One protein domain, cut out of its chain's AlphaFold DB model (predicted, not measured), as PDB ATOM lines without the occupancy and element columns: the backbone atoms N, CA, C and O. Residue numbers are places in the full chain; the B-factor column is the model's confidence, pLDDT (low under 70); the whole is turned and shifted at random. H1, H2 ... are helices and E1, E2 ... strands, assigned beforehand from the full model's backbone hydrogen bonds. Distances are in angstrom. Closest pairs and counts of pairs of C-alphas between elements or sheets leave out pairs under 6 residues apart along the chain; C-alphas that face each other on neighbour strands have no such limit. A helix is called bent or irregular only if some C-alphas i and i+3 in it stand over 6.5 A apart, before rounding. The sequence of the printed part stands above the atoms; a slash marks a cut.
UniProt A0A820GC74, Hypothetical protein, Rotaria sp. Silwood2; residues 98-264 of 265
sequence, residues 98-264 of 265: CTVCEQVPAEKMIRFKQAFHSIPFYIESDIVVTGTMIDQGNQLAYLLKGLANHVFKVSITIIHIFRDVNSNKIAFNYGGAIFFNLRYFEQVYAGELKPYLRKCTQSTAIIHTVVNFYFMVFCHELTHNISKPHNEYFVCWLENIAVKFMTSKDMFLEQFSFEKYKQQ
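What this domain is: This is residues 98 to 264 of the 265 residues of the protein "Hypothetical protein" of Rotaria sp. Silwood2 (UniProt A0A820GC74). A small five-stranded sheet, strongly twisted and curled like part of a barrel, has two long helices, H1 and H3, running along its strands and crossed with each other, while the short H2 stands up from it. The bent helix H4 lies beyond them, off the sheet, packing on H3 and H1, and little H5 packs on H1. The printed part has 167 residues, with five named helices and five named strands in the order E1 E2 H1 E3 E4 E5 H2 H3 H4 H5. The class is mixed, helices and strands, in two layers, H1 and H3 on one face of the mixed sheet E1 E2 E3 E5 E4. It is compact, with a radius of gyration of the C-alphas of 15.4 A, and rounded, spanning 41 by 38 by 33 A.

How they stand to each other: E1, residues 109 to 111, and E2, residues 121 to 124, form an antiparallel hairpin, with N 110 and O 123 2.8 A apart. E2 is parallel to E3, residues 159 to 163, N 122 and O 161 being 2.9 A apart. Between them H1, residues 131 to 152, completes a strand-helix-strand unit, two parallel neighbour strands joined through a helix, with a left-handed crossover. H1 is over E3 at a height over the sheet of 9.3 A. E3 is parallel to E5, residues 177 to 181, with N 160 and O 178 2.8 A apart. E4, residues 171 to 174, and E5 form an antiparallel hairpin, with N 174 and O 177 2.8 A apart. H2, residues 182 to 189, is on the same face as H1. H3, residues 203 to 223, is on the sheet at a height of 9.9 A and touches H2 at a steep tilt of 40 degrees, opposite ways, a helical hairpin; the closest C-alphas, of Val 188 and Val 210, are 6.4 A apart. H4, residues 232 to 255, was assigned as one helix by its hydrogen bonds but is bent, C-alphas 244 and 247 being 7.5 A apart. Arm H4a, residues 232 to 244, touches H3, closest at C-alphas of Thr 223 and Leu 238, 5.7 A. Arm H4b, residues 247 to 255, touches H1, closest at C-alphas of Val 151 and Ser 248, 5.0 A. H5, residues 258 to 261, only just touches H1, with 3 pairs of C-alphas within 8 A, the closest being Gln 139 and Phe 258 at 6.9 A. Every O i to N i+4 pair is within hydrogen-bond range in H2, H3 and H4a, with 17 of 18 in H1 and 4 of 5 in H4b; H5 is too short for one.

Where its parts are: E1 begins at C-alpha 109, (10.200, -10.019, 108.412). From first to last C-alpha H1 measures 30.1 A, H3 30.5 A, H4a 18.2 A and H4b 12.9 A. H5 ends at C-alpha 261, (18.936, 10.023, 124.539).

The domain as a whole: The C-alphas farthest apart, of Glu 232 and Gln 263, are 43.9 A apart. The printed part has no cut, and the link from H2 to H3, 13 residues, is long. The mean pLDDT of the printed part is 83.1, with residues 98 to 108, 191 to 204 and 261 to 264 under 70.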
ATOM      1  N   CYS A  98       3.305 -19.787 130.230       48.62
ATOM      2  CA  CYS A  98       3.606 -19.204 128.916       48.62
ATOM      3  C   CYS A  98       2.917 -17.845 128.732       48.62
ATOM      4  O   CYS A  98       1.690 -17.766 128.700       48.62
ATOM      5  N   THR A  99       3.708 -16.793 128.510       43.38
ATOM      6  CA  THR A  99       3.262 -15.591 127.784       43.38
ATOM      7  C   THR A  99       4.154 -15.360 126.562       43.38
ATOM      8  O   THR A  99       4.712 -14.292 126.361       43.38
ATOM      9  N   VAL A 100       4.238 -16.427 125.759       59.00
ATOM     10  CA  VAL A 100       4.573 -16.500 124.328       59.00
ATOM     11  C   VAL A 100       5.979 -16.001 123.943       59.00
ATOM     12  O   VAL A 100       6.118 -14.933 123.374       59.00
ATOM     13  N   CYS A 101       7.011 -16.825 124.168       53.34
ATOM     14  CA  CYS A 101       8.410 -16.617 123.716       53.34
ATOM     15  C   CYS A 101       8.816 -17.543 122.546       53.34
ATOM     16  O   CYS A 101       9.967 -17.939 122.395       53.34
ATOM     17  N   GLU A 102       7.851 -17.972 121.739       61.31
ATOM     18  CA  GLU A 102       8.109 -18.851 120.593       61.31
ATOM     19  C   GLU A 102       8.795 -18.080 119.441       61.31
ATOM     20  O   GLU A 102       8.728 -16.852 119.373       61.31
ATOM     21  N   GLN A 103       9.470 -18.775 118.526       60.88
ATOM     22  CA  GLN A 103      10.143 -18.133 117.393       60.88
ATOM     23  C   GLN A 103       9.119 -17.511 116.430       60.88
ATOM     24  O   GLN A 103       8.059 -18.085 116.177       60.88
ATOM     25  N   VAL A 104       9.424 -16.331 115.886       55.69
ATOM     26  CA  VAL A 104       8.624 -15.733 114.807       55.69
ATOM     27  C   VAL A 104       9.118 -16.294 113.469       55.69
ATOM     28  O   VAL A 104      10.323 -16.233 113.213       55.69
ATOM     29  N   PRO A 105       8.236 -16.822 112.598       56.59
ATOM     30  CA  PRO A 105       8.628 -17.238 111.256       56.59
ATOM     31  C   PRO A 105       9.273 -16.079 110.484       56.59
ATOM     32  O   PRO A 105       8.675 -15.015 110.317       56.59
ATOM     33  N   ALA A 106      10.496 -16.293 109.997       56.12
ATOM     34  CA  ALA A 106      11.295 -15.273 109.311       56.12
ATOM     35  C   ALA A 106      10.677 -14.781 107.998       56.12
ATOM     36  O   ALA A 106      10.982 -13.682 107.545       56.12
ATOM     37  N   GLU A 107       9.798 -15.589 107.406       55.56
ATOM     38  CA  GLU A 107       9.246 -15.416 106.059       55.56
ATOM     39  C   GLU A 107       8.478 -14.100 105.860       55.56
ATOM     40  O   GLU A 107       8.254 -13.693 104.723       55.56
ATOM     41  N   LYS A 108       8.096 -13.413 106.947       64.75
ATOM     42  CA  LYS A 108       7.363 -12.137 106.897       64.75
ATOM     43  C   LYS A 108       8.170 -10.917 107.341       64.75
ATOM     44  O   LYS A 108       7.659  -9.806 107.246       64.75
ATOM     45  N   MET A 109       9.401 -11.095 107.820       74.50
ATOM     46  CA  MET A 109      10.200 -10.019 108.412       74.50
ATOM     47  C   MET A 109      11.289  -9.545 107.451       74.50
ATOM     48  O   MET A 109      12.107 -10.333 106.989       74.50
ATOM     49  N   ILE A 110      11.344  -8.238 107.203       80.38
ATOM     50  CA  ILE A 110      12.414  -7.575 106.458       80.38
ATOM     51  C   ILE A 110      13.321  -6.797 107.411       80.38
ATOM     52  O   ILE A 110      12.865  -6.112 108.328       80.38
ATOM     53  N   ARG A 111      14.635  -6.869 107.186       82.69
ATOM     54  CA  ARG A 111      15.590  -6.034 107.922       82.69
ATOM     55  C   ARG A 111      15.453  -4.577 107.483       82.69
ATOM     56  O   ARG A 111      15.642  -4.248 106.310       82.69
ATOM     57  N   PHE A 112      15.187  -3.694 108.435       81.88
ATOM     58  CA  PHE A 112      15.180  -2.260 108.197       81.88
ATOM     59  C   PHE A 112      16.602  -1.771 107.894       81.88
ATOM     60  O   PHE A 112      17.573  -2.196 108.525       81.88
ATOM     61  N   LYS A 113      16.738  -0.884 106.899       75.56
ATOM     62  CA  LYS A 113      18.051  -0.455 106.380       75.56
ATOM     63  C   LYS A 113      18.921   0.220 107.443       75.56
ATOM     64  O   LYS A 113      20.142   0.104 107.392       75.56
ATOM     65  N   GLN A 114      18.300   0.923 108.386       76.31
ATOM     66  CA  GLN A 114      18.986   1.621 109.464       76.31
ATOM     67  C   GLN A 114      18.949   0.789 110.751       76.31
ATOM     68  O   GLN A 114      17.905   0.269 111.134       76.31
ATOM     69  N   ALA A 115      20.093   0.684 111.427       77.94
ATOM     70  CA  ALA A 115      20.169   0.137 112.778       77.94
ATOM     71  C   ALA A 115      19.915   1.242 113.815       77.94
ATOM     72  O   ALA A 115      20.357   2.378 113.635       77.94
ATOM     73  N   PHE A 116      19.273   0.896 114.927       82.00
ATOM     74  CA  PHE A 116      19.018   1.816 116.036       82.00
ATOM     75  C   PHE A 116      20.112   1.642 117.088       82.00
ATOM     76  O   PHE A 116      20.234   0.580 117.682       82.00
ATOM     77  N   HIS A 117      20.986   2.633 117.281       81.50
ATOM     78  CA  HIS A 117      22.165   2.508 118.159       81.50
ATOM     79  C   HIS A 117      23.027   1.247 117.917       81.50
ATOM     80  O   HIS A 117      23.570   0.669 118.858       81.50
ATOM     81  N   SER A 118      23.212   0.861 116.649       84.62
ATOM     82  CA  SER A 118      23.900  -0.376 116.210       84.62
ATOM     83  C   SER A 118      23.145  -1.686 116.482       84.62
ATOM     84  O   SER A 118      23.685  -2.756 116.215       84.62
ATOM     85  N   ILE A 119      21.896  -1.616 116.947       88.69
ATOM     86  CA  ILE A 119      21.005  -2.766 117.113       88.69
ATOM     87  C   ILE A 119      20.191  -2.953 115.817       88.69
ATOM     88  O   ILE A 119      19.534  -2.006 115.368       88.69
ATOM     89  N   PRO A 120      20.237  -4.138 115.174       88.31
ATOM     90  CA  PRO A 120      19.433  -4.420 113.987       88.31
ATOM     91  C   PRO A 120      17.931  -4.350 114.278       88.31
ATOM     92  O   PRO A 120      17.482  -4.834 115.318       88.31
ATOM     93  N   PHE A 121      17.169  -3.801 113.330       88.81
ATOM     94  CA  PHE A 121      15.712  -3.728 113.393       88.81
ATOM     95  C   PHE A 121      15.069  -4.547 112.268       88.81
ATOM     96  O   PHE A 121      15.494  -4.453 111.114       88.81
ATOM     97  N   TYR A 122      14.050  -5.336 112.602       89.50
ATOM     98  CA  TYR A 122      13.274  -6.162 111.676       89.50
ATOM     99  C   TYR A 122      11.791  -5.776 111.739       89.50
ATOM    100  O   TYR A 122      11.254  -5.541 112.820       89.50
ATOM    101  N   ILE A 123      11.116  -5.702 110.600       86.38
ATOM    102  CA  ILE A 123       9.710  -5.288 110.523       86.38
ATOM    103  C   ILE A 123       8.956  -6.121 109.491       86.38
ATOM    104  O   ILE A 123       9.555  -6.577 108.522       86.38
ATOM    105  N   GLU A 124       7.652  -6.308 109.680       82.44
ATOM    106  CA  GLU A 124       6.799  -6.939 108.673       82.44
ATOM    107  C   GLU A 124       6.792  -6.120 107.366       82.44
ATOM    108  O   GLU A 124       6.771  -4.885 107.380       82.44
ATOM    109  N   SER A 125       6.856  -6.806 106.221       74.88
ATOM    110  CA  SER A 125       7.037  -6.176 104.900       74.88
ATOM    111  C   SER A 125       5.902  -5.243 104.461       74.88
ATOM    112  O   SER A 125       6.090  -4.425 103.563       74.88
ATOM    113  N   ASP A 126       4.726  -5.387 105.058       79.44
ATOM    114  CA  ASP A 126       3.484  -4.686 104.736       79.44
ATOM    115  C   ASP A 126       3.184  -3.503 105.675       79.44
ATOM    116  O   ASP A 126       2.174  -2.816 105.508       79.44
ATOM    117  N   ILE A 127       4.070  -3.212 106.635       81.12
ATOM    118  CA  ILE A 127       3.885  -2.113 107.586       81.12
ATOM    119  C   ILE A 127       4.485  -0.806 107.061       81.12
ATOM    120  O   ILE A 127       5.655  -0.716 106.687       81.12
ATOM    121  N   VAL A 128       3.690   0.264 107.134       85.06
ATOM    122  CA  VAL A 128       4.166   1.633 106.910       85.06
ATOM    123  C   VAL A 128       4.958   2.104 108.131       85.06
ATOM    124  O   VAL A 128       4.411   2.275 109.222       85.06
ATOM    125  N   VAL A 129       6.254   2.348 107.938       86.38
ATOM    126  CA  VAL A 129       7.135   2.900 108.976       86.38
ATOM    127  C   VAL A 129       6.854   4.391 109.152       86.38
ATOM    128  O   VAL A 129       6.997   5.175 108.214       86.38
ATOM    129  N   THR A 130       6.471   4.793 110.363       89.94
ATOM    130  CA  THR A 130       6.216   6.196 110.724       89.94
ATOM    131  C   THR A 130       7.406   6.801 111.474       89.94
ATOM    132  O   THR A 130       8.215   6.078 112.055       89.94
ATOM    133  N   GLY A 131       7.505   8.137 111.516       88.25
ATOM    134  CA  GLY A 131       8.531   8.825 112.317       88.25
ATOM    135  C   GLY A 131       8.457   8.457 113.804       88.25
ATOM    136  O   GLY A 131       9.469   8.129 114.410       88.25
ATOM    137  N   THR A 132       7.243   8.373 114.358       89.50
ATOM    138  CA  THR A 132       7.011   7.929 115.740       89.50
ATOM    139  C   THR A 132       7.552   6.525 116.002       89.50
ATOM    140  O   THR A 132       8.181   6.300 117.031       89.50
ATOM    141  N   MET A 133       7.363   5.591 115.064       89.38
ATOM    142  CA  MET A 133       7.885   4.228 115.188       89.38
ATOM    143  C   MET A 133       9.417   4.208 115.193       89.38
ATOM    144  O   MET A 133      10.020   3.464 115.963       89.38
ATOM    145  N   ILE A 134      10.054   5.039 114.363       89.25
ATOM    146  CA  ILE A 134      11.515   5.189 114.344       89.25
ATOM    147  C   ILE A 134      12.011   5.752 115.682       89.25
ATOM    148  O   ILE A 134      12.968   5.227 116.251       89.25
ATOM    149  N   ASP A 135      11.350   6.778 116.215       89.44
ATOM    150  CA  ASP A 135      11.713   7.376 117.502       89.44
ATOM    151  C   ASP A 135      11.576   6.370 118.650       89.44
ATOM    152  O   ASP A 135      12.478   6.236 119.477       89.44
ATOM    153  N   GLN A 136      10.478   5.613 118.679       90.88
ATOM    154  CA  GLN A 136      10.245   4.558 119.668       90.88
ATOM    155  C   GLN A 136      11.252   3.410 119.524       90.88
ATOM    156  O   GLN A 136      11.758   2.909 120.528       90.88
ATOM    157  N   GLY A 137      11.596   3.027 118.293       92.19
ATOM    158  CA  GLY A 137      12.632   2.036 118.008       92.19
ATOM    159  C   GLY A 137      13.999   2.452 118.550       92.19
ATOM    160  O   GLY A 137      14.682   1.653 119.194       92.19
ATOM    161  N   ASN A 138      14.374   3.718 118.369       92.06
ATOM    162  CA  ASN A 138      15.612   4.255 118.926       92.06
ATOM    163  C   ASN A 138      15.583   4.364 120.458       92.06
ATOM    164  O   ASN A 138      16.571   4.018 121.103       92.06
ATOM    165  N   GLN A 139      14.460   4.767 121.057       92.44
ATOM    166  CA  GLN A 139      14.302   4.774 122.516       92.44
ATOM    167  C   GLN A 139      14.456   3.367 123.105       92.44
ATOM    168  O   GLN A 139      15.212   3.175 124.062       92.44
ATOM    169  N   LEU A 140      13.799   2.366 122.512       94.81
ATOM    170  CA  LEU A 140      13.959   0.976 122.922       94.81
ATOM    171  C   LEU A 140      15.418   0.526 122.769       94.81
ATOM    172  O   LEU A 140      15.989  -0.028 123.705       94.81
ATOM    173  N   ALA A 141      16.057   0.811 121.634       94.62
ATOM    174  CA  ALA A 141      17.461   0.471 121.417       94.62
ATOM    175  C   ALA A 141      18.397   1.117 122.449       94.62
ATOM    176  O   ALA A 141      19.317   0.465 122.944       94.62
ATOM    177  N   TYR A 142      18.149   2.376 122.819       94.44
ATOM    178  CA  TYR A 142      18.904   3.077 123.852       94.44
ATOM    179  C   TYR A 142      18.755   2.406 125.224       94.44
ATOM    180  O   TYR A 142      19.755   2.164 125.907       94.44
ATOM    181  N   LEU A 143      17.526   2.041 125.604       95.56
ATOM    182  CA  LEU A 143      17.250   1.290 126.829       95.56
ATOM    183  C   LEU A 143      17.981  -0.059 126.839       95.56
ATOM    184  O   LEU A 143      18.691  -0.363 127.797       95.56
ATOM    185  N   LEU A 144      17.837  -0.849 125.772       96.62
ATOM    186  CA  LEU A 144      18.434  -2.181 125.667       96.62
ATOM    187  C   LEU A 144      19.962  -2.119 125.685       96.62
ATOM    188  O   LEU A 144      20.599  -2.896 126.393       96.62
ATOM    189  N   LYS A 145      20.560  -1.152 124.980       94.88
ATOM    190  CA  LYS A 145      22.003  -0.884 125.034       94.88
ATOM    191  C   LYS A 145      22.453  -0.515 126.449       94.88
ATOM    192  O   LYS A 145      23.505  -0.970 126.897       94.88
ATOM    193  N   GLY A 146      21.664   0.297 127.152       94.81
ATOM    194  CA  GLY A 146      21.919   0.674 128.537       94.81
ATOM    195  C   GLY A 146      21.927  -0.536 129.474       94.81
ATOM    196  O   GLY A 146      22.905  -0.755 130.189       94.81
ATOM    197  N   LEU A 147      20.886  -1.370 129.401       96.75
ATOM    198  CA  LEU A 147      20.792  -2.618 130.162       96.75
ATOM    199  C   LEU A 147      21.956  -3.568 129.836       96.75
ATOM    200  O   LEU A 147      22.605  -4.081 130.745       96.75
ATOM    201  N   ALA A 148      22.287  -3.750 128.559       95.44
ATOM    202  CA  ALA A 148      23.380  -4.621 128.134       95.44
ATOM    203  C   ALA A 148      24.736  -4.190 128.706       95.44
ATOM    204  O   ALA A 148      25.444  -4.992 129.313       95.44
ATOM    205  N   ASN A 149      25.078  -2.905 128.575       94.12
ATOM    206  CA  ASN A 149      26.392  -2.387 128.955       94.12
ATOM    207  C   ASN A 149      26.528  -2.133 130.459       94.12
ATOM    208  O   ASN A 149      27.599  -2.337 131.041       94.12
ATOM    209  N   HIS A 150      25.474  -1.642 131.112       95.00
ATOM    210  CA  HIS A 150      25.553  -1.191 132.502       95.00
ATOM    211  C   HIS A 150      25.066  -2.242 133.496       95.00
ATOM    212  O   HIS A 150      25.641  -2.308 134.582       95.00
ATOM    213  N   VAL A 151      24.115  -3.095 133.104       96.31
ATOM    214  CA  VAL A 151      23.515  -4.113 133.978       96.31
ATOM    215  C   VAL A 151      24.099  -5.493 133.686       96.31
ATOM    216  O   VAL A 151      24.860  -6.013 134.496       96.31
ATOM    217  N   PHE A 152      23.813  -6.060 132.514       95.50
ATOM    218  CA  PHE A 152      24.092  -7.473 132.227       95.50
ATOM    219  C   PHE A 152      25.530  -7.762 131.788       95.50
ATOM    220  O   PHE A 152      25.979  -8.899 131.895       95.50
ATOM    221  N   LYS A 153      26.272  -6.744 131.334       94.44
ATOM    222  CA  LYS A 153      27.643  -6.867 130.803       94.44
ATOM    223  C   LYS A 153      27.734  -7.846 129.627       94.44
ATOM    224  O   LYS A 153      28.693  -8.604 129.518       94.44
ATOM    225  N   VAL A 154      26.734  -7.811 128.747       92.69
ATOM    226  CA  VAL A 154      26.669  -8.630 127.527       92.69
ATOM    227  C   VAL A 154      26.949  -7.785 126.288       92.69
ATOM    228  O   VAL A 154      26.739  -6.569 126.291       92.69
ATOM    229  N   SER A 155      27.423  -8.423 125.217       92.94
ATOM    230  CA  SER A 155      27.666  -7.732 123.948       92.94
ATOM    231  C   SER A 155      26.357  -7.230 123.341       92.94
ATOM    232  O   SER A 155      25.406  -7.990 123.201       92.94
ATOM    233  N   ILE A 156      26.327  -5.978 122.875       92.56
ATOM    234  CA  ILE A 156      25.165  -5.428 122.158       92.56
ATOM    235  C   ILE A 156      24.850  -6.183 120.858       92.56
ATOM    236  O   ILE A 156      23.742  -6.080 120.345       92.56
ATOM    237  N   THR A 157      25.810  -6.946 120.323       91.38
ATOM    238  CA  THR A 157      25.666  -7.700 119.068       91.38
ATOM    239  C   THR A 157      24.688  -8.864 119.162       91.38
ATOM    240  O   THR A 157      24.311  -9.398 118.126       91.38
ATOM    241  N   ILE A 158      24.322  -9.274 120.381       92.31
ATOM    242  CA  ILE A 158      23.336 -10.335 120.621       92.31
ATOM    243  C   ILE A 158      21.912  -9.777 120.618       92.31
ATOM    244  O   ILE A 158      20.962 -10.539 120.692       92.31
ATOM    245  N   ILE A 159      21.748  -8.451 120.605       94.75
ATOM    246  CA  ILE A 159      20.457  -7.789 120.765       94.75
ATOM    247  C   ILE A 159      19.916  -7.417 119.398       94.75
ATOM    248  O   ILE A 159      20.612  -6.842 118.558       94.75
ATOM    249  N   HIS A 160      18.635  -7.687 119.216       93.88
ATOM    250  CA  HIS A 160      17.880  -7.384 118.019       93.88
ATOM    251  C   HIS A 160      16.524  -6.798 118.409       93.88
ATOM    252  O   HIS A 160      15.948  -7.157 119.436       93.88
ATOM    253  N   ILE A 161      15.992  -5.904 117.582       93.69
ATOM    254  CA  ILE A 161      14.626  -5.399 117.727       93.69
ATOM    255  C   ILE A 161      13.823  -5.906 116.541       93.69
ATOM    256  O   ILE A 161      14.288  -5.862 115.405       93.69
ATOM    257  N   PHE A 162      12.608  -6.363 116.790       92.38
ATOM    258  CA  PHE A 162      11.650  -6.653 115.737       92.38
ATOM    259  C   PHE A 162      10.324  -5.961 116.028       92.38
ATOM    260  O   PHE A 162      10.101  -5.492 117.142       92.38
ATOM    261  N   ARG A 163       9.434  -5.876 115.046       89.81
ATOM    262  CA  ARG A 163       8.062  -5.421 115.262       89.81
ATOM    263  C   ARG A 163       7.102  -6.411 114.629       89.81
ATOM    264  O   ARG A 163       7.051  -6.513 113.411       89.81
ATOM    265  N   ASP A 164       6.357  -7.101 115.482       86.81
ATOM    266  CA  ASP A 164       5.312  -8.053 115.109       86.81
ATOM    267  C   ASP A 164       4.015  -7.654 115.811       86.81
ATOM    268  O   ASP A 164       3.947  -7.614 117.053       86.81
ATOM    269  N   VAL A 165       2.996  -7.316 115.018       83.56
ATOM    270  CA  VAL A 165       1.685  -6.920 115.549       83.56
ATOM    271  C   VAL A 165       0.734  -8.086 115.773       83.56
ATOM    272  O   VAL A 165      -0.232  -7.944 116.521       83.56
ATOM    273  N   ASN A 166       1.026  -9.231 115.170       79.62
ATOM    274  CA  ASN A 166       0.129 -10.372 115.091       79.62
ATOM    275  C   ASN A 166       0.402 -11.397 116.193       79.62
ATOM    276  O   ASN A 166      -0.520 -12.071 116.655       79.62
ATOM    277  N   SER A 167       1.652 -11.525 116.642       79.12
ATOM    278  CA  SER A 167       1.999 -12.456 117.713       79.12
ATOM    279  C   SER A 167       1.939 -11.823 119.095       79.12
ATOM    280  O   SER A 167       2.238 -10.648 119.292       79.12
ATOM    281  N   ASN A 168       1.645 -12.644 120.102       80.88
ATOM    282  CA  ASN A 168       1.707 -12.258 121.513       80.88
ATOM    283  C   ASN A 168       3.139 -12.260 122.082       80.88
ATOM    284  O   ASN A 168       3.315 -12.379 123.294       80.88
ATOM    285  N   LYS A 169       4.156 -12.171 121.213       83.25
ATOM    286  CA  LYS A 169       5.554 -12.379 121.583       83.25
ATOM    287  C   LYS A 169       6.208 -11.079 122.029       83.25
ATOM    288  O   LYS A 169       6.341 -10.148 121.236       83.25
ATOM    289  N   ILE A 170       6.602 -11.027 123.302       90.75
ATOM    290  CA  ILE A 170       7.282  -9.871 123.912       90.75
ATOM    291  C   ILE A 170       8.749  -9.849 123.485       90.75
ATOM    292  O   ILE A 170       9.267  -8.818 123.054       90.75
ATOM    293  N   ALA A 171       9.399 -10.999 123.608       92.88
ATOM    294  CA  ALA A 171      10.763 -11.248 123.194       92.88
ATOM    295  C   ALA A 171      10.948 -12.748 122.937       92.88
ATOM    296  O   ALA A 171      10.055 -13.547 123.234       92.88
ATOM    297  N   PHE A 172      12.077 -13.111 122.340       90.94
ATOM    298  CA  PHE A 172      12.519 -14.499 122.254       90.94
ATOM    299  C   PHE A 172      14.044 -14.579 122.158       90.94
ATOM    300  O   PHE A 172      14.702 -13.661 121.655       90.94
ATOM    301  N   ASN A 173      14.595 -15.714 122.579       90.81
ATOM    302  CA  ASN A 173      15.995 -16.072 122.413       90.81
ATOM    303  C   ASN A 173      16.145 -17.165 121.345       90.81
ATOM    304  O   ASN A 173      15.511 -18.221 121.409       90.81
ATOM    305  N   TYR A 174      17.017 -16.917 120.371       86.69
ATOM    306  CA  TYR A 174      17.404 -17.866 119.340       86.69
ATOM    307  C   TYR A 174      18.927 -18.009 119.297       86.69
ATOM    308  O   TYR A 174      19.628 -17.106 118.850       86.69
ATOM    309  N   GLY A 175      19.453 -19.145 119.761       83.44
ATOM    310  CA  GLY A 175      20.894 -19.425 119.695       83.44
ATOM    311  C   GLY A 175      21.767 -18.417 120.458       83.44
ATOM    312  O   GLY A 175      22.910 -18.185 120.078       83.44
ATOM    313  N   GLY A 176      21.228 -17.778 121.501       85.69
ATOM    314  CA  GLY A 176      21.916 -16.728 122.253       85.69
ATOM    315  C   GLY A 176      21.755 -15.321 121.679       85.69
ATOM    316  O   GLY A 176      22.236 -14.372 122.295       85.69
ATOM    317  N   ALA A 177      21.070 -15.167 120.543       89.31
ATOM    318  CA  ALA A 177      20.597 -13.880 120.050       89.31
ATOM    319  C   ALA A 177      19.198 -13.586 120.617       89.31
ATOM    320  O   ALA A 177      18.296 -14.418 120.547       89.31
ATOM    321  N   ILE A 178      19.011 -12.395 121.175       93.94
ATOM    322  CA  ILE A 178      17.803 -11.970 121.878       93.94
ATOM    323  C   ILE A 178      17.077 -10.916 121.049       93.94
ATOM    324  O   ILE A 178      17.627  -9.864 120.718       93.94
ATOM    325  N   PHE A 179      15.813 -11.184 120.754       93.50
ATOM    326  CA  PHE A 179      14.958 -10.351 119.926       93.50
ATOM    327  C   PHE A 179      13.863  -9.727 120.784       93.50
ATOM    328  O   PHE A 179      13.114 -10.443 121.437       93.50
ATOM    329  N   PHE A 180      13.739  -8.399 120.761       95.25
ATOM    330  CA  PHE A 180      12.736  -7.649 121.522       95.25
ATOM    331  C   PHE A 180      11.678  -7.048 120.597       95.25
ATOM    332  O   PHE A 180      12.018  -6.374 119.622       95.25
ATOM    333  N   ASN A 181      10.398  -7.248 120.914       93.62
ATOM    334  CA  ASN A 181       9.299  -6.718 120.113       93.62
ATOM    335  C   ASN A 181       9.012  -5.251 120.468       93.62
ATOM    336  O   ASN A 181       8.609  -4.932 121.593       93.62
ATOM    337  N   LEU A 182       9.151  -4.360 119.487       93.94
ATOM    338  CA  LEU A 182       8.872  -2.933 119.609       93.94
ATOM    339  C   LEU A 182       7.416  -2.656 120.004       93.94
ATOM    340  O   LEU A 182       7.172  -1.741 120.785       93.94
ATOM    341  N   ARG A 183       6.451  -3.479 119.567       91.56
ATOM    342  CA  ARG A 183       5.031  -3.287 119.913       91.56
ATOM    343  C   ARG A 183       4.794  -3.266 121.422       91.56
ATOM    344  O   ARG A 183       3.970  -2.500 121.913       91.56
ATOM    345  N   TYR A 184       5.507  -4.095 122.177       90.69
ATOM    346  CA  TYR A 184       5.345  -4.125 123.629       90.69
ATOM    347  C   TYR A 184       5.962  -2.901 124.298       90.69
ATOM    348  O   TYR A 184       5.419  -2.424 125.291       90.69
ATOM    349  N   PHE A 185       7.029  -2.336 123.730       92.38
ATOM    350  CA  PHE A 185       7.559  -1.056 124.191       92.38
ATOM    351  C   PHE A 185       6.532   0.054 123.976       92.38
ATOM    352  O   PHE A 185       6.256   0.800 124.910       92.38
ATOM    353  N   GLU A 186       5.919   0.113 122.787       90.50
ATOM    354  CA  GLU A 186       4.844   1.059 122.460       90.50
ATOM    355  C   GLU A 186       3.717   0.981 123.512       90.50
ATOM    356  O   GLU A 186       3.329   1.999 124.084       90.50
ATOM    357  N   GLN A 187       3.269  -0.234 123.851       87.75
ATOM    358  CA  GLN A 187       2.198  -0.476 124.829       87.75
ATOM    359  C   GLN A 187       2.588  -0.147 126.276       87.75
ATOM    360  O   GLN A 187       1.790   0.421 127.023       87.75
ATOM    361  N   VAL A 188       3.797  -0.516 126.710       83.81
ATOM    362  CA  VAL A 188       4.273  -0.218 128.073       83.81
ATOM    363  C   VAL A 188       4.476   1.283 128.239       83.81
ATOM    364  O   VAL A 188       4.049   1.850 129.244       83.81
ATOM    365  N   TYR A 189       5.069   1.941 127.242       81.44
ATOM    366  CA  TYR A 189       5.312   3.380 127.256       81.44
ATOM    367  C   TYR A 189       4.006   4.188 127.240       81.44
ATOM    368  O   TYR A 189       3.894   5.191 127.942       81.44
ATOM    369  N   ALA A 190       2.991   3.723 126.504       78.19
ATOM    370  CA  ALA A 190       1.653   4.317 126.489       78.19
ATOM    371  C   ALA A 190       0.812   4.008 127.750       78.19
ATOM    372  O   ALA A 190      -0.293   4.530 127.899       78.19
ATOM    373  N   GLY A 191       1.304   3.172 128.676       68.69
ATOM    374  CA  GLY A 191       0.554   2.760 129.871       68.69
ATOM    375  C   GLY A 191      -0.628   1.827 129.568       68.69
ATOM    376  O   GLY A 191      -1.591   1.750 130.335       68.69
ATOM    377  N   GLU A 192      -0.576   1.124 128.437       66.81
ATOM    378  CA  GLU A 192      -1.635   0.241 127.937       66.81
ATOM    379  C   GLU A 192      -1.496  -1.199 128.449       66.81
ATOM    380  O   GLU A 192      -2.471  -1.954 128.481       66.81
ATOM    381  N   LEU A 193      -0.304  -1.583 128.922       60.94
ATOM    382  CA  LEU A 193      -0.047  -2.909 129.481       60.94
ATOM    383  C   LEU A 193      -0.638  -3.032 130.909       60.94
ATOM    384  O   LEU A 193       0.046  -2.884 131.910       60.94
ATOM    385  N   LYS A 194      -1.933  -3.355 131.004       51.06
ATOM    386  CA  LYS A 194      -2.719  -3.644 132.230       51.06
ATOM    387  C   LYS A 194      -3.131  -2.442 133.117       51.06
ATOM    388  O   LYS A 194      -2.352  -1.525 133.365       51.06
ATOM    389  N   PRO A 195      -4.323  -2.510 133.756       46.41
ATOM    390  CA  PRO A 195      -4.811  -1.499 134.704       46.41
ATOM    391  C   PRO A 195      -3.959  -1.289 135.963       46.41
ATOM    392  O   PRO A 195      -4.080  -0.249 136.603       46.41
ATOM    393  N   TYR A 196      -3.109  -2.247 136.343       43.53
ATOM    394  CA  TYR A 196      -2.274  -2.120 137.543       43.53
ATOM    395  C   TYR A 196      -1.059  -1.194 137.331       43.53
ATOM    396  O   TYR A 196      -0.600  -0.580 138.290       43.53
ATOM    397  N   LEU A 197      -0.611  -1.009 136.079       47.19
ATOM    398  CA  LEU A 197       0.413  -0.020 135.718       47.19
ATOM    399  C   LEU A 197      -0.178   1.392 135.518       47.19
ATOM    400  O   LEU A 197       0.559   2.374 135.486       47.19
ATOM    401  N   ARG A 198      -1.515   1.531 135.446       45.56
ATOM    402  CA  ARG A 198      -2.226   2.789 135.125       45.56
ATOM    403  C   ARG A 198      -2.218   3.865 136.221       45.56
ATOM    404  O   ARG A 198      -2.876   4.890 136.056       45.56
ATOM    405  N   LYS A 199      -1.535   3.674 137.350       45.00
ATOM    406  CA  LYS A 199      -1.650   4.614 138.482       45.00
ATOM    407  C   LYS A 199      -0.667   5.780 138.477       45.00
ATOM    408  O   LYS A 199      -0.807   6.652 139.331       45.00
ATOM    409  N   CYS A 200       0.278   5.856 137.542       45.91
ATOM    410  CA  CYS A 200       1.268   6.927 137.581       45.91
ATOM    411  C   CYS A 200       1.435   7.629 136.232       45.91
ATOM    412  O   CYS A 200       2.072   7.124 135.318       45.91
ATOM    413  N   THR A 201       0.894   8.843 136.151       49.62
ATOM    414  CA  THR A 201       1.045   9.786 135.029       49.62
ATOM    415  C   THR A 201       2.335  10.610 135.109       49.62
ATOM    416  O   THR A 201       2.568  11.486 134.280       49.62
ATOM    417  N   GLN A 202       3.184  10.358 136.110       57.34
ATOM    418  CA  GLN A 202       4.455  11.052 136.278       57.34
ATOM    419  C   GLN A 202       5.541  10.367 135.441       57.34
ATOM    420  O   GLN A 202       5.719   9.152 135.523       57.34
ATOM    421  N   SER A 203       6.288  11.151 134.660       62.12
ATOM    422  CA  SER A 203       7.328  10.674 133.733       62.12
ATOM    423  C   SER A 203       8.330   9.706 134.378       62.12
ATOM    424  O   SER A 203       8.693   8.698 133.773       62.12
ATOM    425  N   THR A 204       8.710   9.947 135.634       67.31
ATOM    426  CA  THR A 204       9.607   9.074 136.407       67.31
ATOM    427  C   THR A 204       9.029   7.671 136.610       67.31
ATOM    428  O   THR A 204       9.738   6.680 136.471       67.31
ATOM    429  N   ALA A 205       7.728   7.548 136.877       73.81
ATOM    430  CA  ALA A 205       7.097   6.252 137.117       73.81
ATOM    431  C   ALA A 205       6.969   5.408 135.838       73.81
ATOM    432  O   ALA A 205       7.099   4.183 135.893       73.81
ATOM    433  N   ILE A 206       6.774   6.055 134.685       80.19
ATOM    434  CA  ILE A 206       6.789   5.385 133.377       80.19
ATOM    435  C   ILE A 206       8.188   4.829 133.104       80.19
ATOM    436  O   ILE A 206       8.317   3.662 132.749       80.19
ATOM    437  N   ILE A 207       9.243   5.615 133.354       84.25
ATOM    438  CA  ILE A 207      10.631   5.155 133.195       84.25
ATOM    439  C   ILE A 207      10.921   3.952 134.102       84.25
ATOM    440  O   ILE A 207      11.426   2.941 133.620       84.25
ATOM    441  N   HIS A 208      10.547   4.014 135.384       87.38
ATOM    442  CA  HIS A 208      10.705   2.883 136.308       87.38
ATOM    443  C   HIS A 208       9.974   1.634 135.812       87.38
ATOM    444  O   HIS A 208      10.530   0.537 135.840       87.38
ATOM    445  N   THR A 209       8.743   1.800 135.328       86.56
ATOM    446  CA  THR A 209       7.933   0.702 134.789       86.56
ATOM    447  C   THR A 209       8.602   0.069 133.572       86.56
ATOM    448  O   THR A 209       8.783  -1.146 133.536       86.56
ATOM    449  N   VAL A 210       9.026   0.887 132.607       90.50
ATOM    450  CA  VAL A 210       9.700   0.448 131.380       90.50
ATOM    451  C   VAL A 210      11.008  -0.281 131.702       90.50
ATOM    452  O   VAL A 210      11.228  -1.386 131.208       90.50
ATOM    453  N   VAL A 211      11.862   0.295 132.554       92.94
ATOM    454  CA  VAL A 211      13.156  -0.304 132.919       92.94
ATOM    455  C   VAL A 211      12.961  -1.623 133.663       92.94
ATOM    456  O   VAL A 211      13.616  -2.602 133.319       92.94
ATOM    457  N   ASN A 212      12.054  -1.688 134.643       92.69
ATOM    458  CA  ASN A 212      11.802  -2.924 135.391       92.69
ATOM    459  C   ASN A 212      11.179  -4.014 134.507       92.69
ATOM    460  O   ASN A 212      11.555  -5.181 134.623       92.69
ATOM    461  N   PHE A 213      10.266  -3.644 133.604       93.38
ATOM    462  CA  PHE A 213       9.673  -4.573 132.646       93.38
ATOM    463  C   PHE A 213      10.749  -5.184 131.745       93.38
ATOM    464  O   PHE A 213      10.904  -6.403 131.706       93.38
ATOM    465  N   TYR A 214      11.550  -4.345 131.081       95.81
ATOM    466  CA  TYR A 214      12.588  -4.831 130.173       95.81
ATOM    467  C   TYR A 214      13.750  -5.510 130.892       95.81
ATOM    468  O   TYR A 214      14.336  -6.419 130.320       95.81
ATOM    469  N   PHE A 215      14.049  -5.153 132.143       96.94
ATOM    470  CA  PHE A 215      14.986  -5.904 132.975       96.94
ATOM    471  C   PHE A 215      14.541  -7.363 133.135       96.94
ATOM    472  O   PHE A 215      15.321  -8.268 132.852       96.94
ATOM    473  N   MET A 216      13.280  -7.599 133.516       95.81
ATOM    474  CA  MET A 216      12.770  -8.963 133.691       95.81
ATOM    475  C   MET A 216      12.671  -9.731 132.374       95.81
ATOM    476  O   MET A 216      12.993 -10.917 132.353       95.81
ATOM    477  N   VAL A 217      12.286  -9.068 131.277       95.62
ATOM    478  CA  VAL A 217      12.313  -9.682 129.939       95.62
ATOM    479  C   VAL A 217      13.740 -10.099 129.580       95.62
ATOM    480  O   VAL A 217      13.963 -11.229 129.171       95.62
ATOM    481  N   PHE A 218      14.734  -9.240 129.809       96.44
ATOM    482  CA  PHE A 218      16.132  -9.566 129.526       96.44
ATOM    483  C   PHE A 218      16.626 -10.753 130.372       96.44
ATOM    484  O   PHE A 218      17.254 -11.661 129.833       96.44
ATOM    485  N   CYS A 219      16.307 -10.793 131.672       96.56
ATOM    486  CA  CYS A 219      16.627 -11.936 132.535       96.56
ATOM    487  C   CYS A 219      15.992 -13.236 132.017       96.56
ATOM    488  O   CYS A 219      16.659 -14.271 131.980       96.56
ATOM    489  N   HIS A 220      14.723 -13.181 131.597       94.81
ATOM    490  CA  HIS A 220      14.012 -14.321 131.015       94.81
ATOM    491  C   HIS A 220      14.738 -14.844 129.778       94.81
ATOM    492  O   HIS A 220      15.100 -16.018 129.720       94.81
ATOM    493  N   GLU A 221      15.028 -13.961 128.825       95.31
ATOM    494  CA  GLU A 221      15.673 -14.366 127.582       95.31
ATOM    495  C   GLU A 221      17.117 -14.834 127.799       95.31
ATOM    496  O   GLU A 221      17.538 -15.795 127.167       95.31
ATOM    497  N   LEU A 222      17.877 -14.255 128.733       94.88
ATOM    498  CA  LEU A 222      19.208 -14.773 129.085       94.88
ATOM    499  C   LEU A 222      19.149 -16.170 129.709       94.88
ATOM    500  O   LEU A 222      20.040 -16.987 129.478       94.88
ATOM    501  N   THR A 223      18.094 -16.475 130.466       94.00
ATOM    502  CA  THR A 223      17.907 -17.804 131.067       94.00
ATOM    503  C   THR A 223      17.775 -18.886 129.993       94.00
ATOM    504  O   THR A 223      18.230 -20.014 130.196       94.00
ATOM    505  N   HIS A 224      17.256 -18.539 128.810       90.38
ATOM    506  CA  HIS A 224      17.182 -19.454 127.671       90.38
ATOM    507  C   HIS A 224      18.543 -19.908 127.117       90.38
ATOM    508  O   HIS A 224      18.592 -20.937 126.440       90.38
ATOM    509  N   ASN A 225      19.653 -19.245 127.473       91.69
ATOM    510  CA  ASN A 225      21.003 -19.756 127.191       91.69
ATOM    511  C   ASN A 225      21.383 -20.954 128.077       91.69
ATOM    512  O   ASN A 225      22.263 -21.735 127.718       91.69
ATOM    513  N   ILE A 226      20.732 -21.107 129.233       89.44
ATOM    514  CA  ILE A 226      20.999 -22.170 130.211       89.44
ATOM    515  C   ILE A 226      19.948 -23.277 130.095       89.44
ATOM    516  O   ILE A 226      20.287 -24.457 130.002       89.44
ATOM    517  N   SER A 227      18.666 -22.903 130.089       86.94
ATOM    518  CA  SER A 227      17.540 -23.834 130.040       86.94
ATOM    519  C   SER A 227      16.505 -23.375 129.023       86.94
ATOM    520  O   SER A 227      15.971 -22.273 129.101       86.94
ATOM    521  N   LYS A 228      16.173 -24.241 128.066       85.25
ATOM    522  CA  LYS A 228      15.093 -23.985 127.103       85.25
ATOM    523  C   LYS A 228      13.690 -24.177 127.701       85.25
ATOM    524  O   LYS A 228      12.873 -23.279 127.525       85.25
ATOM    525  N   PRO A 229      13.366 -25.302 128.372       85.44
ATOM    526  CA  PRO A 229      12.009 -25.528 128.868       85.44
ATOM    527  C   PRO A 229      11.702 -24.663 130.096       85.44
ATOM    528  O   PRO A 229      12.521 -24.585 131.007       85.44
ATOM    529  N   HIS A 230      10.496 -24.090 130.159       85.94
ATOM    530  CA  HIS A 230       9.983 -23.314 131.299       85.94
ATOM    531  C   HIS A 230       9.573 -24.209 132.486       85.94
ATOM    532  O   HIS A 230       8.418 -24.226 132.898       85.94
ATOM    533  N   ASN A 231      10.509 -24.993 133.019       81.38
ATOM    534  CA  ASN A 231      10.316 -25.832 134.207       81.38
ATOM    535  C   ASN A 231      10.909 -25.174 135.472       81.38
ATOM    536  O   ASN A 231      11.449 -24.069 135.421       81.38
ATOM    537  N   GLU A 232      10.846 -25.857 136.616       81.25
ATOM    538  CA  GLU A 232      11.388 -25.367 137.897       81.25
ATOM    539  C   GLU A 232      12.871 -24.967 137.808       81.25
ATOM    540  O   GLU A 232      13.296 -23.987 138.417       81.25
ATOM    541  N   TYR A 233      13.652 -25.678 136.989       82.94
ATOM    542  CA  TYR A 233      15.059 -25.363 136.750       82.94
ATOM    543  C   TYR A 233      15.234 -24.020 136.025       82.94
ATOM    544  O   TYR A 233      16.098 -23.228 136.399       82.94
ATOM    545  N   PHE A 234      14.386 -23.725 135.033       87.31
ATOM    546  CA  PHE A 234      14.352 -22.413 134.382       87.31
ATOM    547  C   PHE A 234      13.980 -21.302 135.363       87.31
ATOM    548  O   PHE A 234      14.655 -20.279 135.409       87.31
ATOM    549  N   VAL A 235      12.936 -21.506 136.171       87.69
ATOM    550  CA  VAL A 235      12.486 -20.500 137.148       87.69
ATOM    551  C   VAL A 235      13.583 -20.208 138.173       87.69
ATOM    552  O   VAL A 235      13.885 -19.043 138.421       87.69
ATOM    553  N   CYS A 236      14.257 -21.243 138.683       86.75
ATOM    554  CA  CYS A 236      15.375 -21.085 139.610       86.75
ATOM    555  C   CYS A 236      16.511 -20.237 139.010       86.75
ATOM    556  O   CYS A 236      17.038 -19.335 139.665       86.75
ATOM    557  N   TRP A 237      16.887 -20.473 137.750       90.31
ATOM    558  CA  TRP A 237      17.914 -19.661 137.092       90.31
ATOM    559  C   TRP A 237      17.457 -18.235 136.799       90.31
ATOM    560  O   TRP A 237      18.237 -17.307 137.005       90.31
ATOM    561  N   LEU A 238      16.204 -18.045 136.385       92.25
ATOM    562  CA  LEU A 238      15.623 -16.722 136.178       92.25
ATOM    563  C   LEU A 238      15.700 -15.878 137.456       92.25
ATOM    564  O   LEU A 238      16.154 -14.733 137.414       92.25
ATOM    565  N   GLU A 239      15.303 -16.447 138.594       90.44
ATOM    566  CA  GLU A 239      15.379 -15.784 139.898       90.44
ATOM    567  C   GLU A 239      16.825 -15.448 140.277       90.44
ATOM    568  O   GLU A 239      17.116 -14.308 140.645       90.44
ATOM    569  N   ASN A 240      17.754 -16.392 140.109       90.44
ATOM    570  CA  ASN A 240      19.172 -16.169 140.393       90.44
ATOM    571  C   ASN A 240      19.783 -15.062 139.518       90.44
ATOM    572  O   ASN A 240      20.527 -14.214 140.017       90.44
ATOM    573  N   ILE A 241      19.456 -15.031 138.223       93.00
ATOM    574  CA  ILE A 241      19.895 -13.975 137.301       93.00
ATOM    575  C   ILE A 241      19.310 -12.626 137.734       93.00
ATOM    576  O   ILE A 241      20.049 -11.644 137.834       93.00
ATOM    577  N   ALA A 242      18.012 -12.574 138.043       94.00
ATOM    578  CA  ALA A 242      17.358 -11.349 138.485       94.00
ATOM    579  C   ALA A 242      17.980 -10.807 139.780       94.00
ATOM    580  O   ALA A 242      18.323  -9.627 139.844       94.00
ATOM    581  N   VAL A 243      18.202 -11.657 140.786       93.56
ATOM    582  CA  VAL A 243      18.846 -11.262 142.050       93.56
ATOM    583  C   VAL A 243      20.274 -10.776 141.809       93.56
ATOM    584  O   VAL A 243      20.641  -9.710 142.300       93.56
ATOM    585  N   LYS A 244      21.065 -11.498 141.001       93.69
ATOM    586  CA  LYS A 244      22.456 -11.128 140.691       93.69
ATOM    587  C   LYS A 244      22.572  -9.718 140.111       93.69
ATOM    588  O   LYS A 244      23.501  -8.991 140.455       93.69
ATOM    589  N   PHE A 245      21.667  -9.343 139.208       96.44
ATOM    590  CA  PHE A 245      21.750  -8.076 138.479       96.44
ATOM    591  C   PHE A 245      20.863  -6.961 139.052       96.44
ATOM    592  O   PHE A 245      20.921  -5.834 138.555       96.44
ATOM    593  N   MET A 246      20.095  -7.234 140.114       93.25
ATOM    594  CA  MET A 246      19.156  -6.280 140.715       93.25
ATOM    595  C   MET A 246      19.840  -4.967 141.112       93.25
ATOM    596  O   MET A 246      19.402  -3.894 140.705       93.25
ATOM    597  N   THR A 247      20.973  -5.045 141.819       94.94
ATOM    598  CA  THR A 247      21.716  -3.855 142.261       94.94
ATOM    599  C   THR A 247      22.221  -3.024 141.082       94.94
ATOM    600  O   THR A 247      22.076  -1.804 141.075       94.94
ATOM    601  N   SER A 248      22.774  -3.660 140.043       95.38
ATOM    602  CA  SER A 248      23.225  -2.939 138.845       95.38
ATOM    603  C   SER A 248      22.060  -2.301 138.086       95.38
ATOM    604  O   SER A 248      22.212  -1.204 137.548       95.38
ATOM    605  N   LYS A 249      20.889  -2.949 138.072       96.06
ATOM    606  CA  LYS A 249      19.652  -2.390 137.514       96.06
ATOM    607  C   LYS A 249      19.176  -1.172 138.301       96.06
ATOM    608  O   LYS A 249      18.782  -0.195 137.674       96.06
ATOM    609  N   ASP A 250      19.204  -1.202 139.631       92.50
ATOM    610  CA  ASP A 250      18.821  -0.049 140.459       92.50
ATOM    611  C   ASP A 250      19.743   1.151 140.205       92.50
ATOM    612  O   ASP A 250      19.261   2.238 139.894       92.50
ATOM    613  N   MET A 251      21.062   0.932 140.186       92.25
ATOM    614  CA  MET A 251      22.034   1.983 139.853       92.25
ATOM    615  C   MET A 251      21.833   2.549 138.440       92.25
ATOM    616  O   MET A 251      21.951   3.754 138.218       92.25
ATOM    617  N   PHE A 252      21.545   1.683 137.464       93.12
ATOM    618  CA  PHE A 252      21.236   2.109 136.101       93.12
ATOM    619  C   PHE A 252      19.956   2.950 136.054       93.12
ATOM    620  O   PHE A 252      19.942   4.003 135.418       93.12
ATOM    621  N   LEU A 253      18.903   2.507 136.744       90.44
ATOM    622  CA  LEU A 253      17.604   3.172 136.777       90.44
ATOM    623  C   LEU A 253      17.704   4.603 137.319       90.44
ATOM    624  O   LEU A 253      17.126   5.508 136.724       90.44
ATOM    625  N   GLU A 254      18.487   4.826 138.376       88.12
ATOM    626  CA  GLU A 254      18.714   6.164 138.945       88.12
ATOM    627  C   GLU A 254      19.357   7.146 137.952       88.12
ATOM    628  O   GLU A 254      19.148   8.358 138.029       88.12
ATOM    629  N   GLN A 255      20.146   6.638 137.004       86.75
ATOM    630  CA  GLN A 255      20.894   7.457 136.047       86.75
ATOM    631  C   GLN A 255      20.209   7.571 134.679       86.75
ATOM    632  O   GLN A 255      20.575   8.450 133.878       86.75
ATOM    633  N   PHE A 256      19.253   6.684 134.396       87.75
ATOM    634  CA  PHE A 256      18.622   6.537 133.096       87.75
ATOM    635  C   PHE A 256      17.583   7.632 132.829       87.75
ATOM    636  O   PHE A 256      16.758   7.976 133.668       87.75
ATOM    637  N   SER A 257      17.612   8.181 131.615       83.81
ATOM    638  CA  SER A 257      16.622   9.149 131.141       83.81
ATOM    639  C   SER A 257      16.582   9.162 129.617       83.81
ATOM    640  O   SER A 257      17.631   9.190 128.969       83.81
ATOM    641  N   PHE A 258      15.375   9.213 129.047       81.06
ATOM    642  CA  PHE A 258      15.178   9.407 127.608       81.06
ATOM    643  C   PHE A 258      15.506  10.833 127.139       81.06
ATOM    644  O   PHE A 258      15.737  11.051 125.954       81.06
ATOM    645  N   GLU A 259      15.612  11.810 128.043       75.44
ATOM    646  CA  GLU A 259      16.063  13.157 127.666       75.44
ATOM    647  C   GLU A 259      17.567  13.185 127.356       75.44
ATOM    648  O   GLU A 259      17.999  13.908 126.462       75.44
ATOM    649  N   LYS A 260      18.367  12.327 128.011       70.06
ATOM    650  CA  LYS A 260      19.783  12.131 127.648       70.06
ATOM    651  C   LYS A 260      19.938  11.463 126.277       70.06
ATOM    652  O   LYS A 260      20.934  11.704 125.604       70.06
ATOM    653  N   TYR A 261      18.959  10.656 125.861       63.97
ATOM    654  CA  TYR A 261      18.936  10.023 124.539       63.97
ATOM    655  C   TYR A 261      18.836  11.064 123.410       63.97
ATOM    656  O   TYR A 261      19.642  11.020 122.486       63.97
ATOM    657  N   LYS A 262      17.950  12.064 123.528       59.59
ATOM    658  CA  LYS A 262      17.776  13.121 122.506       59.59
ATOM    659  C   LYS A 262      19.018  13.991 122.278       59.59
ATOM    660  O   LYS A 262      19.090  14.699 121.286       59.59
ATOM    661  N   GLN A 263      19.978  13.976 123.205       54.69
ATOM    662  CA  GLN A 263      21.232  14.732 123.096       54.69
ATOM    663  C   GLN A 263      22.331  13.961 122.343       54.69
ATOM    664  O   GLN A 263      23.399  14.515 122.098       54.69
ATOM    665  N   GLN A 264      22.100  12.683 122.022       50.47
ATOM    666  CA  GLN A 264      23.072  11.781 121.387       50.47
ATOM    667  C   GLN A 264      22.681  11.369 119.957       50.47
ATOM    668  O   GLN A 264      23.433  10.632 119.316       50.47
TER     669      GLN A 264